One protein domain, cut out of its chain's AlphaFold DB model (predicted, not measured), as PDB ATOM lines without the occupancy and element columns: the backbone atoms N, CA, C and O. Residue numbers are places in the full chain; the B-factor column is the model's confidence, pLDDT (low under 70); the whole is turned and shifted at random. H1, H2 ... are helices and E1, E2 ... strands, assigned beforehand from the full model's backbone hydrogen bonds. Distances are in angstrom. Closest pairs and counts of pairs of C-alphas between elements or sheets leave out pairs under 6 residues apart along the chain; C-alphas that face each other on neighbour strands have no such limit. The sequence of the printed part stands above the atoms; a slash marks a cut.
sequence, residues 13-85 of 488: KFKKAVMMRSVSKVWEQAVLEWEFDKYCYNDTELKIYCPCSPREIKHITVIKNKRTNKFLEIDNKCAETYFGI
ATOM      1  N   LYS A  13     136.304 198.619 187.291       87.38
ATOM      2  CA  LYS A  13     137.180 199.789 187.485       87.38
ATOM      3  C   LYS A  13     136.595 200.761 188.510       87.38
ATOM      4  O   LYS A  13     137.310 201.185 189.415       87.38
ATOM      5  N   PHE A  14     135.298 201.051 188.412       90.00
ATOM      6  CA  PHE A  14     134.603 201.925 189.356       90.00
ATOM      7  C   PHE A  14     134.591 201.333 190.765       90.00
ATOM      8  O   PHE A  14     135.002 201.997 191.716       90.00
ATOM      9  N   LYS A  15     134.238 200.043 190.885       90.56
ATOM     10  CA  LYS A  15     134.292 199.313 192.155       90.56
ATOM     11  C   LYS A  15     135.685 199.411 192.776       90.56
ATOM     12  O   LYS A  15     135.816 199.824 193.921       90.56
ATOM     13  N   LYS A  16     136.742 199.118 192.012       89.69
ATOM     14  CA  LYS A  16     138.130 199.218 192.492       89.69
ATOM     15  C   LYS A  16     138.483 200.639 192.954       89.69
ATOM     16  O   LYS A  16     139.062 200.791 194.025       89.69
ATOM     17  N   ALA A  17     138.109 201.669 192.190       91.19
ATOM     18  CA  ALA A  17     138.418 203.064 192.510       91.19
ATOM     19  C   ALA A  17     137.832 203.518 193.859       91.19
ATOM     20  O   ALA A  17     138.534 204.179 194.629       91.19
ATOM     21  N   VAL A  18     136.589 203.121 194.149       91.69
ATOM     22  CA  VAL A  18     135.899 203.386 195.423       91.69
ATOM     23  C   VAL A  18     136.513 202.555 196.553       91.69
ATOM     24  O   VAL A  18     136.887 203.099 197.592       91.69
ATOM     25  N   MET A  19     136.694 201.245 196.353       91.62
ATOM     26  CA  MET A  19     137.186 200.334 197.397       91.62
ATOM     27  C   MET A  19     138.619 200.653 197.851       91.62
ATOM     28  O   MET A  19     138.913 200.573 199.040       91.62
ATOM     29  N   MET A  20     139.512 201.071 196.944       92.44
ATOM     30  CA  MET A  20     140.883 201.491 197.299       92.44
ATOM     31  C   MET A  20     140.925 202.744 198.188       92.44
ATOM     32  O   MET A  20     141.934 203.024 198.840       92.44
ATOM     33  N   ARG A  21     139.846 203.529 198.181       90.56
ATOM     34  CA  ARG A  21     139.724 204.771 198.946       90.56
ATOM     35  C   ARG A  21     138.815 204.631 200.172       90.56
ATOM     36  O   ARG A  21     138.722 205.578 200.946       90.56
ATOM     37  N   SER A  22     138.208 203.463 200.363       90.94
ATOM     38  CA  SER A  22     137.303 203.156 201.474       90.94
ATOM     39  C   SER A  22     138.016 202.372 202.578       90.94
ATOM     40  O   SER A  22     138.998 201.665 202.322       90.94
ATOM     41  N   VAL A  23     137.519 202.482 203.813       91.69
ATOM     42  CA  VAL A  23     137.984 201.644 204.930       91.69
ATOM     43  C   VAL A  23     137.428 200.237 204.760       91.69
ATOM     44  O   VAL A  23     138.184 199.259 204.766       91.69
ATOM     45  N   SER A  24     136.111 200.140 204.559       92.06
ATOM     46  CA  SER A  24     135.430 198.869 204.341       92.06
ATOM     47  C   SER A  24     135.978 198.120 203.123       92.06
ATOM     48  O   SER A  24     136.247 198.696 202.067       92.06
ATOM     49  N   LYS A  25     136.095 196.794 203.263       92.06
ATOM     50  CA  LYS A  25     136.410 195.859 202.168       92.06
ATOM     51  C   LYS A  25     135.161 195.245 201.528       92.06
ATOM     52  O   LYS A  25     135.271 194.563 200.513       92.06
ATOM     53  N   VAL A  26     133.984 195.550 202.072       91.25
ATOM     54  CA  VAL A  26     132.668 195.142 201.563       91.25
ATOM     55  C   VAL A  26     132.016 196.331 200.860       91.25
ATOM     56  O   VAL A  26     131.981 197.423 201.425       91.25
ATOM     57  N   TRP A  27     131.516 196.124 199.637       88.81
ATOM     58  CA  TRP A  27     131.018 197.191 198.756       88.81
ATOM     59  C   TRP A  27     129.849 197.962 199.365       88.81
ATOM     60  O   TRP A  27     129.885 199.185 199.432       88.81
ATOM     61  N   GLU A  28     128.852 197.240 199.860       91.06
ATOM     62  CA  GLU A  28     127.610 197.785 200.402       91.06
ATOM     63  C   GLU A  28     127.899 198.710 201.588       91.06
ATOM     64  O   GLU A  28     127.301 199.770 201.728       91.06
ATOM     65  N   GLN A  29     128.887 198.341 202.406       91.62
ATOM     66  CA  GLN A  29     129.348 199.150 203.532       91.62
ATOM     67  C   GLN A  29     130.267 200.289 203.090       91.62
ATOM     68  O   GLN A  29     130.197 201.378 203.648       91.62
ATOM     69  N   ALA A  30     131.114 200.059 202.082       91.00
ATOM     70  CA  ALA A  30     132.018 201.071 201.554       91.00
ATOM     71  C   ALA A  30     131.247 202.248 200.957       91.00
ATOM     72  O   ALA A  30     131.603 203.383 201.233       91.00
ATOM     73  N   VAL A  31     130.169 201.995 200.207       91.44
ATOM     74  CA  VAL A  31     129.309 203.033 199.610       91.44
ATOM     75  C   VAL A  31     128.759 203.997 200.666       91.44
ATOM     76  O   VAL A  31     128.793 205.207 200.458       91.44
ATOM     77  N   LEU A  32     128.337 203.487 201.827       92.88
ATOM     78  CA  LEU A  32     127.793 204.297 202.926       92.88
ATOM     79  C   LEU A  32     128.835 205.214 203.589       92.88
ATOM     80  O   LEU A  32     128.472 206.131 204.334       92.88
ATOM     81  N   GLU A  33     130.129 204.985 203.344       93.38
ATOM     82  CA  GLU A  33     131.208 205.847 203.831       93.38
ATOM     83  C   GLU A  33     131.327 207.148 203.034       93.38
ATOM     84  O   GLU A  33     131.968 208.077 203.517       93.38
ATOM     85  N   TRP A  34     130.720 207.238 201.851       93.62
ATOM     86  CA  TRP A  34     130.848 208.393 200.968       93.62
ATOM     87  C   TRP A  34     129.681 209.359 201.119       93.62
ATOM     88  O   TRP A  34     128.551 208.966 201.406       93.62
ATOM     89  N   GLU A  35     129.969 210.636 200.920       93.44
ATOM     90  CA  GLU A  35     128.983 211.707 200.894       93.44
ATOM     91  C   GLU A  35     129.286 212.701 199.771       93.44
ATOM     92  O   GLU A  35     130.386 212.724 199.210       93.44
ATOM     93  N   PHE A  36     128.281 213.504 199.431       93.75
ATOM     94  CA  PHE A  36     128.435 214.608 198.494       93.75
ATOM     95  C   PHE A  36     129.342 215.682 199.093       93.75
ATOM     96  O   PHE A  36     129.054 216.194 200.173       93.75
ATOM     97  N   ASP A  37     130.397 216.039 198.367       90.25
ATOM     98  CA  ASP A  37     131.321 217.098 198.763       90.25
ATOM     99  C   ASP A  37     131.092 218.351 197.914       90.25
ATOM    100  O   ASP A  37     130.690 219.403 198.417       90.25
ATOM    101  N   LYS A  38     131.275 218.220 196.597       92.62
ATOM    102  CA  LYS A  38     131.257 219.361 195.684       92.62
ATOM    103  C   LYS A  38     130.665 219.001 194.330       92.62
ATOM    104  O   LYS A  38     130.790 217.883 193.842       92.62
ATOM    105  N   TYR A  39     130.045 219.981 193.690       96.56
ATOM    106  CA  TYR A  39     129.723 219.943 192.269       96.56
ATOM    107  C   TYR A  39     130.615 220.934 191.511       96.56
ATOM    108  O   TYR A  39     130.722 222.099 191.916       96.56
ATOM    109  N   CYS A  40     131.181 220.479 190.391       93.69
ATOM    110  CA  CYS A  40     131.997 221.280 189.486       93.69
ATOM    111  C   CYS A  40     131.533 221.125 188.026       93.69
ATOM    112  O   CYS A  40     131.133 220.049 187.581       93.69
ATOM    113  N   TYR A  41     131.626 222.203 187.258       95.38
ATOM    114  CA  TYR A  41     131.505 222.234 185.811       95.38
ATOM    115  C   TYR A  41     132.896 222.413 185.207       95.38
ATOM    116  O   TYR A  41     133.567 223.408 185.472       95.38
ATOM    117  N   ASN A  42     133.321 221.443 184.404       90.88
ATOM    118  CA  ASN A  42     134.610 221.464 183.737       90.88
ATOM    119  C   ASN A  42     134.595 222.425 182.546       90.88
ATOM    120  O   ASN A  42     134.235 222.061 181.427       90.88
ATOM    121  N   ASP A  43     135.014 223.654 182.807       88.00
ATOM    122  CA  ASP A  43     135.217 224.712 181.826       88.00
ATOM    123  C   ASP A  43     136.657 224.777 181.294       88.00
ATOM    124  O   ASP A  43     137.018 225.724 180.600       88.00
ATOM    125  N   THR A  44     137.465 223.753 181.578       82.44
ATOM    126  CA  THR A  44     138.850 223.640 181.113       82.44
ATOM    127  C   THR A  44     138.971 222.719 179.895       82.44
ATOM    128  O   THR A  44     138.050 221.967 179.547       82.44
ATOM    129  N   GLU A  45     140.134 222.761 179.243       82.06
ATOM    130  CA  GLU A  45     140.499 221.842 178.156       82.06
ATOM    131  C   GLU A  45     140.901 220.447 178.670       82.06
ATOM    132  O   GLU A  45     140.925 219.486 177.898       82.06
ATOM    133  N   LEU A  46     141.171 220.309 179.976       78.44
ATOM    134  CA  LEU A  46     141.528 219.038 180.596       78.44
ATOM    135  C   LEU A  46     140.336 218.079 180.549       78.44
ATOM    136  O   LEU A  46     139.260 218.360 181.079       78.44
ATOM    137  N   LYS A  47     140.538 216.908 179.945       87.38
ATOM    138  CA  LYS A  47     139.501 215.876 179.872       87.38
ATOM    139  C   LYS A  47     139.432 215.110 181.188       87.38
ATOM    140  O   LYS A  47     140.363 214.391 181.544       87.38
ATOM    141  N   ILE A  48     138.304 215.234 181.879       85.06
ATOM    142  CA  ILE A  48     138.010 214.495 183.111       85.06
ATOM    143  C   ILE A  48     137.103 213.312 182.778       85.06
ATOM    144  O   ILE A  48     136.175 213.442 181.980       85.06
ATOM    145  N   TYR A  49     137.355 212.157 183.394       89.88
ATOM    146  CA  TYR A  49     136.634 210.915 183.116       89.88
ATOM    147  C   TYR A  49     136.103 210.293 184.398       89.88
ATOM    148  O   TYR A  49     136.816 210.174 185.393       89.88
ATOM    149  N   CYS A  50     134.863 209.810 184.357       90.44
ATOM    150  CA  CYS A  50     134.343 209.014 185.459       90.44
ATOM    151  C   CYS A  50     134.982 207.614 185.436       90.44
ATOM    152  O   CYS A  50     134.976 206.971 184.388       90.44
ATOM    153  N   PRO A  51     135.410 207.025 186.566       88.62
ATOM    154  CA  PRO A  51     135.968 205.667 186.570       88.62
ATOM    155  C   PRO A  51     135.007 204.582 186.040       88.62
ATOM    156  O   PRO A  51     135.439 203.467 185.736       88.62
ATOM    157  N   CYS A  52     133.701 204.884 185.941       87.06
ATOM    158  CA  CYS A  52     132.695 203.994 185.366       87.06
ATOM    159  C   CYS A  52     132.755 203.922 183.821       87.06
ATOM    160  O   CYS A  52     132.303 202.919 183.271       87.06
ATOM    161  N   SER A  53     133.330 204.911 183.119       83.81
ATOM    162  CA  SER A  53     133.304 205.007 181.649       83.81
ATOM    163  C   SER A  53     134.456 205.857 181.079       83.81
ATOM    164  O   SER A  53     134.792 206.878 181.664       83.81
ATOM    165  N   PRO A  54     135.012 205.535 179.894       81.38
ATOM    166  CA  PRO A  54     135.999 206.386 179.217       81.38
ATOM    167  C   PRO A  54     135.395 207.663 178.599       81.38
ATOM    168  O   PRO A  54     136.082 208.385 177.884       81.38
ATOM    169  N   ARG A  55     134.103 207.940 178.810       85.38
ATOM    170  CA  ARG A  55     133.453 209.157 178.317       85.38
ATOM    171  C   ARG A  55     133.866 210.358 179.164       85.38
ATOM    172  O   ARG A  55     133.752 210.311 180.388       85.38
ATOM    173  N   GLU A  56     134.286 211.430 178.497       89.44
ATOM    174  CA  GLU A  56     134.567 212.708 179.152       89.44
ATOM    175  C   GLU A  56     133.315 213.227 179.870       89.44
ATOM    176  O   GLU A  56     132.211 213.238 179.308       89.44
ATOM    177  N   ILE A  57     133.498 213.672 181.110       90.94
ATOM    178  CA  ILE A  57     132.463 214.299 181.922       90.94
ATOM    179  C   ILE A  57     132.737 215.799 182.040       90.94
ATOM    180  O   ILE A  57     133.820 216.237 182.422       90.94
ATOM    181  N   LYS A  58     131.722 216.601 181.709       92.75
ATOM    182  CA  LYS A  58     131.734 218.056 181.931       92.75
ATOM    183  C   LYS A  58     131.091 218.456 183.254       92.75
ATOM    184  O   LYS A  58     131.397 219.512 183.788       92.75
ATOM    185  N   HIS A  59     130.204 217.624 183.782       94.56
ATOM    186  CA  HIS A  59     129.519 217.844 185.050       94.56
ATOM    187  C   HIS A  59     130.037 216.821 186.049       94.56
ATOM    188  O   HIS A  59     129.814 215.622 185.883       94.56
ATOM    189  N   ILE A  60     130.784 217.306 187.031       94.94
ATOM    190  CA  ILE A  60     131.563 216.489 187.950       94.94
ATOM    191  C   ILE A  60     130.912 216.575 189.324       94.94
ATOM    192  O   ILE A  60     130.756 217.657 189.890       94.94
ATOM    193  N   THR A  61     130.559 215.418 189.871       96.25
ATOM    194  CA  THR A  61     130.273 215.265 191.294       96.25
ATOM    195  C   THR A  61     131.543 214.797 191.989       96.25
ATOM    196  O   THR A  61     132.059 213.720 191.691       96.25
ATOM    197  N   VAL A  62     132.032 215.590 192.931       93.12
ATOM    198  CA  VAL A  62     133.087 215.203 193.862       93.12
ATOM    199  C   VAL A  62     132.420 214.582 195.082       93.12
ATOM    200  O   VAL A  62     131.561 215.198 195.720       93.12
ATOM    201  N   ILE A  63     132.805 213.349 195.397       93.75
ATOM    202  CA  ILE A  63     132.397 212.657 196.618       93.75
ATOM    203  C   ILE A  63     133.585 212.514 197.561       93.75
ATOM    204  O   ILE A  63     134.720 212.315 197.120       93.75
ATOM    205  N   LYS A  64     133.314 212.572 198.861       91.62
ATOM    206  CA  LYS A  64     134.311 212.462 199.929       91.62
ATOM    207  C   LYS A  64     133.983 211.282 200.822       91.62
ATOM    208  O   LYS A  64     132.832 211.067 201.193       91.62
ATOM    209  N   ASN A  65     134.997 210.501 201.170       90.56
ATOM    210  CA  ASN A  65     134.850 209.436 202.147       90.56
ATOM    211  C   ASN A  65     134.972 210.021 203.562       90.56
ATOM    212  O   ASN A  65     136.026 210.532 203.936       90.56
ATOM    213  N   LYS A  66     133.919 209.883 204.368       89.19
ATOM    214  CA  LYS A  66     133.816 210.402 205.743       89.19
ATOM    215  C   LYS A  66     134.866 209.842 206.705       89.19
ATOM    216  O   LYS A  66     135.113 210.428 207.752       89.19
ATOM    217  N   ARG A  67     135.440 208.674 206.398       87.75
ATOM    218  CA  ARG A  67     136.398 207.969 207.266       87.75
ATOM    219  C   ARG A  67     137.844 208.169 206.832       87.75
ATOM    220  O   ARG A  67     138.716 208.298 207.682       87.75
ATOM    221  N   THR A  68     138.113 208.158 205.527       83.25
ATOM    222  CA  THR A  68     139.476 208.286 204.982       83.25
ATOM    223  C   THR A  68     139.813 209.694 204.509       83.25
ATOM    224  O   THR A  68     140.976 209.957 204.214       83.25
ATOM    225  N   ASN A  69     138.819 210.582 204.394       78.06
ATOM    226  CA  ASN A  69     138.928 211.916 203.799       78.06
ATOM    227  C   ASN A  69     139.459 211.922 202.358       78.06
ATOM    228  O   ASN A  69     139.926 212.946 201.866       78.06
ATOM    229  N   LYS A  70     139.395 210.780 201.665       84.44
ATOM    230  CA  LYS A  70     139.758 210.685 200.251       84.44
ATOM    231  C   LYS A  70     138.598 211.142 199.376       84.44
ATOM    232  O   LYS A  70     137.438 210.885 199.694       84.44
ATOM    233  N   PHE A  71     138.940 211.738 198.242       87.62
ATOM    234  CA  PHE A  71     137.985 212.242 197.262       87.62
ATOM    235  C   PHE A  71     137.928 211.347 196.023       87.62
ATOM    236  O   PHE A  71     138.877 210.611 195.713       87.62
ATOM    237  N   LEU A  72     136.806 211.413 195.313       90.25
ATOM    238  CA  LEU A  72     136.639 210.808 194.000       90.25
ATOM    239  C   LEU A  72     135.741 211.688 193.128       90.25
ATOM    240  O   LEU A  72     134.679 212.121 193.564       90.25
ATOM    241  N   GLU A  73     136.160 211.901 191.886       92.94
ATOM    242  CA  GLU A  73     135.397 212.630 190.878       92.94
ATOM    243  C   GLU A  73     134.624 211.651 189.999       92.94
ATOM    244  O   GLU A  73     135.193 210.708 189.438       92.94
ATOM    245  N   ILE A  74     133.311 211.842 189.912       93.94
ATOM    246  CA  ILE A  74     132.408 210.938 189.204       93.94
ATOM    247  C   ILE A  74     131.336 211.711 188.434       93.94
ATOM    248  O   ILE A  74     131.027 212.864 188.725       93.94
ATOM    249  N   ASP A  75     130.748 211.050 187.441       94.19
ATOM    250  CA  ASP A  75     129.568 211.552 186.739       94.19
ATOM    251  C   ASP A  75     128.365 211.654 187.689       94.19
ATOM    252  O   ASP A  75     128.170 210.768 188.527       94.19
ATOM    253  N   ASN A  76     127.513 212.667 187.500       92.12
ATOM    254  CA  ASN A  76     126.285 212.848 188.285       92.12
ATOM    255  C   ASN A  76     125.408 211.586 188.305       92.12
ATOM    256  O   ASN A  76     124.898 211.209 189.358       92.12
ATOM    257  N   LYS A  77     125.285 210.871 187.179       91.50
ATOM    258  CA  LYS A  77     124.487 209.641 187.122       91.50
ATOM    259  C   LYS A  77     125.112 208.521 187.946       91.50
ATOM    260  O   LYS A  77     124.388 207.772 188.598       91.50
ATOM    261  N   CYS A  78     126.442 208.394 187.929       92.44
ATOM    262  CA  CYS A  78     127.152 207.422 188.766       92.44
ATOM    263  C   CYS A  78     127.026 207.823 190.264       92.44
ATOM    264  O   CYS A  78     126.907 206.934 191.107       92.44
ATOM    265  N   ALA A  79     126.937 209.118 190.603       93.62
ATOM    266  CA  ALA A  79     126.665 209.580 191.972       93.62
ATOM    267  C   ALA A  79     125.255 209.203 192.464       93.62
ATOM    268  O   ALA A  79     125.110 208.604 193.530       93.62
ATOM    269  N   GLU A  80     124.227 209.475 191.663       93.44
ATOM    270  CA  GLU A  80     122.837 209.135 191.987       93.44
ATOM    271  C   GLU A  80     122.633 207.619 192.075       93.44
ATOM    272  O   GLU A  80     122.119 207.107 193.067       93.44
ATOM    273  N   THR A  81     123.102 206.886 191.063       91.31
ATOM    274  CA  THR A  81     122.843 205.444 190.932       91.31
ATOM    275  C   THR A  81     123.516 204.628 192.033       91.31
ATOM    276  O   THR A  81     122.926 203.669 192.525       91.31
ATOM    277  N   TYR A  82     124.756 204.969 192.405       90.88
ATOM    278  CA  TYR A  82     125.535 204.151 193.341       90.88
ATOM    279  C   TYR A  82     125.578 204.699 194.765       90.88
ATOM    280  O   TYR A  82     125.816 203.911 195.674       90.88
ATOM    281  N   PHE A  83     125.354 206.000 194.977       92.44
ATOM    282  CA  PHE A  83     125.440 206.627 196.303       92.44
ATOM    283  C   PHE A  83     124.142 207.320 196.736       92.44
ATOM    284  O   PHE A  83     124.072 207.816 197.856       92.44
ATOM    285  N   GLY A  84     123.117 207.376 195.876       91.38
ATOM    286  CA  GLY A  84     121.862 208.074 196.175       91.38
ATOM    287  C   GLY A  84     122.001 209.598 196.254       91.38
ATOM    288  O   GLY A  84     121.128 210.264 196.806       91.38
ATOM    289  N   ILE A  85     123.092 210.157 195.722       92.75
ATOM    290  CA  ILE A  85     123.368 211.597 195.737       92.75
ATOM    291  C   ILE A  85     122.611 212.251 194.577       92.75
ATOM    292  O   ILE A  85     122.928 212.012 193.415       92.75
TER     293      ILE A  85
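Overview. This is residues 13 to 85 of the 488 residues of an uncharacterized protein of Bacteroides fragilis str. S23L17 (UniProt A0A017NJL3). A strongly twisted sheet of three strands, E1, E2 and E3, has H3 packed along one face. H1 and H2 meet near one end of the sheet, and the long loop of residues 42 to 58 lies toward the other end. The printed part has 73 residues, with H1, H2, E1, E2, E3 and H3 in that order; the class is mixed, helices and strands. The sheet, E1 - E2 - E3, is antiparallel; the whole is compact, with a radius of gyration of the C-alphas of 11.8 A, yet elongated, spanning 35 by 21 by 19 A.

Along the chain. H1, residues 13 to 19, begins at C-alpha 13 (137.180, 199.789, 187.485). H2 is residues 27 to 31. E1, residues 34 to 41, measures 20.5 A and bends by 51 degrees at residue 37. E2, residues 59 to 65, measures 19.8 A, and E3, residues 71 to 75, 13.5 A. H3, residues 76 to 83, measures 10.2 A and ends at C-alpha 83 (125.440, 206.627, 196.303).

Arrangement. E1, E2 and E3 form a meander, each strand the antiparallel neighbour of the one before. In the hairpin E1 and E2, N 40 and O 60 are 2.9 A apart; in the hairpin E2 and E3, N 63 and O 72 are 2.9 A apart, both within hydrogen-bond range. H3 is on the sheet at a height of 9.0 A, only just over E2 alone, with 2 of its C-alphas falling on E1. It runs along the strands, at 3 degrees to E2 on the local plane. H1 only grazes the sheet, with residues 14 to 18. H1 touches H2, the closest C-alphas being those of Met 19 and Ala 30, 6.7 A apart. H2 is not on the sheet. In H1, H2 and H3 every O i to N i+4 pair is within hydrogen-bond range.

Size, cuts and confidence. The C-alphas farthest apart, Val 26 and Glu 45, are 36.4 A apart. The printed part has no cut, the link E1 to E2 is long, and no printed residue is under 70 in pLDDT.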